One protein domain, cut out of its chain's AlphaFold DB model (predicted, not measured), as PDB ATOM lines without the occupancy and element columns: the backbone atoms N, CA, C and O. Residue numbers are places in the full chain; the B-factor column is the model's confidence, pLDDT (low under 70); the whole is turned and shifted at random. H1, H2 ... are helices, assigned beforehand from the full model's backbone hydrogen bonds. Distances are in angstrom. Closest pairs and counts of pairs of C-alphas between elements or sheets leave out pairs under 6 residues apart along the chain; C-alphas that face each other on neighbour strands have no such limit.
ATOM      1  N   ASP A  40      99.356 120.763  61.609       55.94
ATOM      2  CA  ASP A  40      99.686 121.860  60.692       55.94
ATOM      3  C   ASP A  40      99.742 123.220  61.397       55.94
ATOM      4  O   ASP A  40     100.615 124.026  61.082       55.94
ATOM      5  N   GLN A  41      98.927 123.445  62.434       56.81
ATOM      6  CA  GLN A  41      99.017 124.665  63.251       56.81
ATOM      7  C   GLN A  41     100.302 124.721  64.095       56.81
ATOM      8  O   GLN A  41     100.842 125.797  64.323       56.81
ATOM      9  N   ARG A  42     100.863 123.569  64.499       57.44
ATOM     10  CA  ARG A  42     102.138 123.491  65.245       57.44
ATOM     11  C   ARG A  42     103.348 124.010  64.467       57.44
ATOM     12  O   ARG A  42     104.341 124.363  65.092       57.44
ATOM     13  N   LYS A  43     103.271 124.078  63.133       60.62
ATOM     14  CA  LYS A  43     104.347 124.606  62.274       60.62
ATOM     15  C   LYS A  43     104.472 126.133  62.341       60.62
ATOM     16  O   LYS A  43     105.506 126.658  61.946       60.62
ATOM     17  N   LEU A  44     103.445 126.830  62.836       60.19
ATOM     18  CA  LEU A  44     103.418 128.292  62.975       60.19
ATOM     19  C   LEU A  44     103.975 128.784  64.318       60.19
ATOM     20  O   LEU A  44     104.154 129.985  64.503       60.19
ATOM     21  N   TYR A  45     104.254 127.875  65.253       68.06
ATOM     22  CA  TYR A  45     104.696 128.211  66.601       68.06
ATOM     23  C   TYR A  45     106.172 127.885  66.799       68.06
ATOM     24  O   TYR A  45     106.689 126.877  66.315       68.06
ATOM     25  N   THR A  46     106.854 128.718  67.578       74.31
ATOM     26  CA  THR A  46     108.227 128.432  67.997       74.31
ATOM     27  C   THR A  46     108.272 127.160  68.864       74.31
ATOM     28  O   THR A  46     107.306 126.853  69.575       74.31
ATOM     29  N   PRO A  47     109.395 126.416  68.899       72.19
ATOM     30  CA  PRO A  47     109.525 125.196  69.706       72.19
ATOM     31  C   PRO A  47     109.254 125.382  71.210       72.19
ATOM     32  O   PRO A  47     108.984 124.412  71.923       72.19
ATOM     33  N   VAL A  48     109.364 126.616  71.707       69.69
ATOM     34  CA  VAL A  48     109.043 126.992  73.089       69.69
ATOM     35  C   VAL A  48     107.531 127.142  73.268       69.69
ATOM     36  O   VAL A  48     106.971 126.562  74.196       69.69
ATOM     37  N   GLN A  49     106.852 127.825  72.343       71.94
ATOM     38  CA  GLN A  49     105.392 127.969  72.343       71.94
ATOM     39  C   GLN A  49     104.682 126.617  72.217       71.94
ATOM     40  O   GLN A  49     103.737 126.361  72.959       71.94
ATOM     41  N   VAL A  50     105.175 125.709  71.363       75.88
ATOM     42  CA  VAL A  50     104.621 124.344  71.251       75.88
ATOM     43  C   VAL A  50     104.725 123.596  72.583       75.88
ATOM     44  O   VAL A  50     103.760 122.968  73.006       75.88
ATOM     45  N   ARG A  51     105.856 123.716  73.295       73.75
ATOM     46  CA  ARG A  51     106.039 123.097  74.621       73.75
ATOM     47  C   ARG A  51     105.106 123.677  75.686       73.75
ATOM     48  O   ARG A  51     104.644 122.930  76.545       73.75
ATOM     49  N   ILE A  52     104.834 124.981  75.642       73.81
ATOM     50  CA  ILE A  52     103.882 125.634  76.555       73.81
ATOM     51  C   ILE A  52     102.458 125.153  76.260       73.81
ATOM     52  O   ILE A  52     101.759 124.731  77.178       73.81
ATOM     53  N   LEU A  53     102.056 125.134  74.987       76.69
ATOM     54  CA  LEU A  53     100.737 124.664  74.556       76.69
ATOM     55  C   LEU A  53     100.512 123.184  74.880       76.69
ATOM     56  O   LEU A  53      99.442 122.821  75.361       76.69
ATOM     57  N   ASP A  54     101.522 122.332  74.692       76.75
ATOM     58  CA  ASP A  54     101.451 120.916  75.068       76.75
ATOM     59  C   ASP A  54     101.257 120.734  76.578       76.75
ATOM     60  O   ASP A  54     100.506 119.855  77.009       76.75
ATOM     61  N   ARG A  55     101.896 121.584  77.389       76.12
ATOM     62  CA  ARG A  55     101.782 121.532  78.848       76.12
ATOM     63  C   ARG A  55     100.435 122.061  79.340       76.12
ATOM     64  O   ARG A  55      99.820 121.412  80.179       76.12
ATOM     65  N   LEU A  56      99.934 123.156  78.768       77.38
ATOM     66  CA  LEU A  56      98.584 123.665  79.037       77.38
ATOM     67  C   LEU A  56      97.509 122.656  78.610       77.38
ATOM     68  O   LEU A  56      96.578 122.391  79.364       77.38
ATOM     69  N   GLY A  57      97.677 122.017  77.450       78.06
ATOM     70  CA  GLY A  57      96.785 120.954  76.990       78.06
ATOM     71  C   GLY A  57      96.819 119.707  77.882       78.06
ATOM     72  O   GLY A  57      95.799 119.048  78.061       78.06
ATOM     73  N   ALA A  58      97.969 119.376  78.478       77.06
ATOM     74  CA  ALA A  58      98.065 118.301  79.465       77.06
ATOM     75  C   ALA A  58      97.339 118.645  80.778       77.06
ATOM     76  O   ALA A  58      96.658 117.778  81.319       77.06
ATOM     77  N   ILE A  59      97.438 119.891  81.253       74.75
ATOM     78  CA  ILE A  59      96.713 120.370  82.440       74.75
ATOM     79  C   ILE A  59      95.201 120.363  82.178       74.75
ATOM     80  O   ILE A  59      94.454 119.786  82.961       74.75
ATOM     81  N   ALA A  60      94.753 120.901  81.040       74.38
ATOM     82  CA  ALA A  60      93.336 120.937  80.674       74.38
ATOM     83  C   ALA A  60      92.706 119.535  80.594       74.38
ATOM     84  O   ALA A  60      91.593 119.333  81.074       74.38
ATOM     85  N   ARG A  61      93.428 118.545  80.048       78.38
ATOM     86  CA  ARG A  61      92.963 117.146  80.035       78.38
ATOM     87  C   ARG A  61      92.853 116.552  81.435       78.38
ATOM     88  O   ARG A  61      91.847 115.924  81.728       78.38
ATOM     89  N   LYS A  62      93.834 116.800  82.309       73.44
ATOM     90  CA  LYS A  62      93.775 116.343  83.706       73.44
ATOM     91  C   LYS A  62      92.597 116.951  84.471       73.44
ATOM     92  O   LYS A  62      91.992 116.259  85.281       73.44
ATOM     93  N   VAL A  63      92.267 118.219  84.217       71.75
ATOM     94  CA  VAL A  63      91.095 118.882  84.814       71.75
ATOM     95  C   VAL A  63      89.799 118.238  84.308       71.75
ATOM     96  O   VAL A  63      88.957 117.861  85.116       71.75
ATOM     97  N   ALA A  64      89.676 118.027  82.993       72.38
ATOM     98  CA  ALA A  64      88.491 117.414  82.391       72.38
ATOM     99  C   ALA A  64      88.274 115.945  82.819       72.38
ATOM    100  O   ALA A  64      87.141 115.529  83.045       72.38
ATOM    101  N   GLU A  65      89.349 115.161  82.960       73.50
ATOM    102  CA  GLU A  65      89.291 113.777  83.460       73.50
ATOM    103  C   GLU A  65      88.852 113.725  84.936       73.50
ATOM    104  O   GLU A  65      88.082 112.848  85.320       73.50
ATOM    105  N   HIS A  66      89.259 114.703  85.755       65.75
ATOM    106  CA  HIS A  66      88.853 114.790  87.160       65.75
ATOM    107  C   HIS A  66      87.394 115.225  87.367       65.75
ATOM    108  O   HIS A  66      86.775 114.798  88.343       65.75
ATOM    109  N   GLU A  67      86.827 116.041  86.473       63.88
ATOM    110  CA  GLU A  67      85.405 116.418  86.529       63.88
ATOM    111  C   GLU A  67      84.468 115.229  86.245       63.88
ATOM    112  O   GLU A  67      83.359 115.180  86.780       63.88
ATOM    113  N   GLN A  68      84.911 114.239  85.459       64.06
ATOM    114  CA  GLN A  68      84.115 113.042  85.153       64.06
ATOM    115  C   GLN A  68      84.094 111.995  86.278       64.06
ATOM    116  O   GLN A  68      83.126 111.239  86.367       64.06
ATOM    117  N   ASP A  69      85.100 111.961  87.158       61.56
ATOM    118  CA  ASP A  69      85.251 110.911  88.182       61.56
ATOM    119  C   ASP A  69      84.485 111.172  89.500       61.56
ATOM    120  O   ASP A  69      84.523 110.354  90.419       61.56
ATOM    121  N   GLY A  70      83.745 112.283  89.606       56.88
ATOM    122  CA  GLY A  70      82.593 112.455  90.511       56.88
ATOM    123  C   GLY A  70      82.771 112.202  92.021       56.88
ATOM    124  O   GLY A  70      81.761 112.083  92.716       56.88
ATOM    125  N   SER A  77      95.114 123.388  94.836       62.00
ATOM    126  CA  SER A  77      96.474 123.811  95.171       62.00
ATOM    127  C   SER A  77      97.565 123.233  94.265       62.00
ATOM    128  O   SER A  77      98.557 123.911  94.012       62.00
ATOM    129  N   ASP A  78      97.411 122.002  93.769       67.81
ATOM    130  CA  ASP A  78      98.430 121.357  92.937       67.81
ATOM    131  C   ASP A  78      98.423 121.965  91.527       67.81
ATOM    132  O   ASP A  78      99.484 122.267  90.976       67.81
ATOM    133  N   PHE A  79      97.236 122.262  90.989       69.19
ATOM    134  CA  PHE A  79      97.077 122.959  89.710       69.19
ATOM    135  C   PHE A  79      97.498 124.424  89.796       69.19
ATOM    136  O   PHE A  79      98.200 124.903  88.905       69.19
ATOM    137  N   ASP A  80      97.151 125.107  90.887       71.38
ATOM    138  CA  ASP A  80      97.581 126.483  91.138       71.38
ATOM    139  C   ASP A  80      99.106 126.571  91.252       71.38
ATOM    140  O   ASP A  80      99.709 127.514  90.737       71.38
ATOM    141  N   SER A  81      99.761 125.565  91.845       76.94
ATOM    142  CA  SER A  81     101.224 125.508  91.915       76.94
ATOM    143  C   SER A  81     101.873 125.281  90.543       76.94
ATOM    144  O   SER A  81     102.875 125.925  90.223       76.94
ATOM    145  N   GLU A  82     101.291 124.424  89.691       74.88
ATOM    146  CA  GLU A  82     101.785 124.181  88.330       74.88
ATOM    147  C   GLU A  82     101.561 125.390  87.407       74.88
ATOM    148  O   GLU A  82     102.446 125.717  86.608       74.88
ATOM    149  N   LEU A  83     100.421 126.076  87.536       76.38
ATOM    150  CA  LEU A  83     100.113 127.312  86.812       76.38
ATOM    151  C   LEU A  83     101.009 128.465  87.270       76.38
ATOM    152  O   LEU A  83     101.613 129.124  86.426       76.38
ATOM    153  N   SER A  84     101.203 128.631  88.580       75.81
ATOM    154  CA  SER A  84     102.120 129.633  89.143       75.81
ATOM    155  C   SER A  84     103.571 129.383  88.717       75.81
ATOM    156  O   SER A  84     104.317 130.317  88.419       75.81
ATOM    157  N   ALA A  85     103.995 128.118  88.625       78.38
ATOM    158  CA  ALA A  85     105.312 127.744  88.107       78.38
ATOM    159  C   ALA A  85     105.472 128.042  86.601       78.38
ATOM    160  O   ALA A  85     106.569 128.340  86.128       78.38
ATOM    161  N   LEU A  86     104.389 127.950  85.824       72.56
ATOM    162  CA  LEU A  86     104.365 128.311  84.403       72.56
ATOM    163  C   LEU A  86     104.386 129.829  84.209       72.56
ATOM    164  O   LEU A  86     105.148 130.319  83.378       72.56
ATOM    165  N   GLU A  87     103.608 130.560  84.998       77.25
ATOM    166  CA  GLU A  87     103.558 132.019  84.995       77.25
ATOM    167  C   GLU A  87     104.905 132.627  85.397       77.25
ATOM    168  O   GLU A  87     105.447 133.463  84.676       77.25
ATOM    169  N   THR A  88     105.520 132.142  86.478       78.38
ATOM    170  CA  THR A  88     106.868 132.578  86.885       78.38
ATOM    171  C   THR A  88     107.919 132.283  85.820       78.38
ATOM    172  O   THR A  88     108.820 133.091  85.614       78.38
ATOM    173  N   LYS A  89     107.799 131.174  85.081       73.19
ATOM    174  CA  LYS A  89     108.723 130.845  83.988       73.19
ATOM    175  C   LYS A  89     108.504 131.702  82.737       73.19
ATOM    176  O   LYS A  89     109.470 132.006  82.042       73.19
ATOM    177  N   LEU A  90     107.266 132.097  82.447       66.25
ATOM    178  CA  LEU A  90     106.931 133.018  81.354       66.25
ATOM    179  C   LEU A  90     107.351 134.460  81.661       66.25
ATOM    180  O   LEU A  90     107.813 135.159  80.764       66.25
ATOM    181  N   ASN A  91     107.240 134.863  82.926       66.75
ATOM    182  CA  ASN A  91     107.620 136.188  83.414       66.75
ATOM    183  C   ASN A  91     109.101 136.285  83.815       66.75
ATOM    184  O   ASN A  91     109.572 137.369  84.160       66.75
ATOM    185  N   ALA A  92     109.851 135.177  83.777       70.06
ATOM    186  CA  ALA A  92     111.287 135.205  84.007       70.06
ATOM    187  C   ALA A  92     111.967 136.012  82.881       70.06
ATOM    188  O   ALA A  92     111.782 135.689  81.704       70.06
ATOM    189  N   PRO A  93     112.783 137.031  83.208       56.00
ATOM    190  CA  PRO A  93     113.412 137.905  82.213       56.00
ATOM    191  C   PRO A  93     114.335 137.145  81.242       56.00
ATOM    192  O   PRO A  93     114.519 137.571  80.106       56.00
TER     193      PRO A  93
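AT A GLANCE: This is residues 40 to 70 and 77 to 93 of the 393 residues of an uncharacterized protein of Verruconis gallopava (UniProt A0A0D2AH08). A long helix, H2, has a shorter helix, H3, running back beside it in the opposite direction, while the small helix H1 lies near the first end of H2, on the side away from H3. The contacts between these parts are few, and residues 64 to 70, of which 64 to 68 belong to H2, stick out free. The printed part has 48 residues with three named helices, H1, H2 and H3 along the chain, and no named strand; the class is all helix. The whole is loose, with a radius of gyration of the C-alphas of 13.1 A, and flat, spanning 38 by 30 by 8 A.

HOW THE PARTS SIT: H2, residues 47 to 68, and H3, residues 77 to 90, are close but not clearly touching; their closest C-alphas, those of Ile 59 and Phe 79, are 7.7 A apart. They run opposite ways at a shallow tilt of 13 degrees. H1, residues 40 to 44, is close to H2 but not clearly touching, the closest C-alphas being those of Arg 42 and Val 50, 6.6 A apart. H1 and H3 are apart. In H3 every O i to N i+4 pair is within hydrogen-bond range, in H2 17 of 18, and in H1 0 of 1, where 2 of 2 O i to N i+3 pairs are within range.

IN THESE COORDINATES: H2 measures 32.1 A from C-alpha 47 at (109.525, 125.196, 69.706) to C-alpha 68 at (84.115, 113.042, 85.153). H3 measures 19.6 A and ends with C-alpha 90 at (106.931, 133.018, 81.354). H1 measures 7.8 A and begins with C-alpha 40 at (99.686, 121.860, 60.692).

THE WHOLE: The C-alphas farthest apart, those of Gly 70 and Pro 93, are 40.8 A apart. The link from H1 to H2 is tight. Residues 71 to 76 are not printed, and C-alphas 70 and 77 are 18.5 A apart across this cut. The mean pLDDT of the printed part is 70.3; under 70 are residues 40 to 45, 48, 66 to 70, 77 to 79, 90 to 91 and 93.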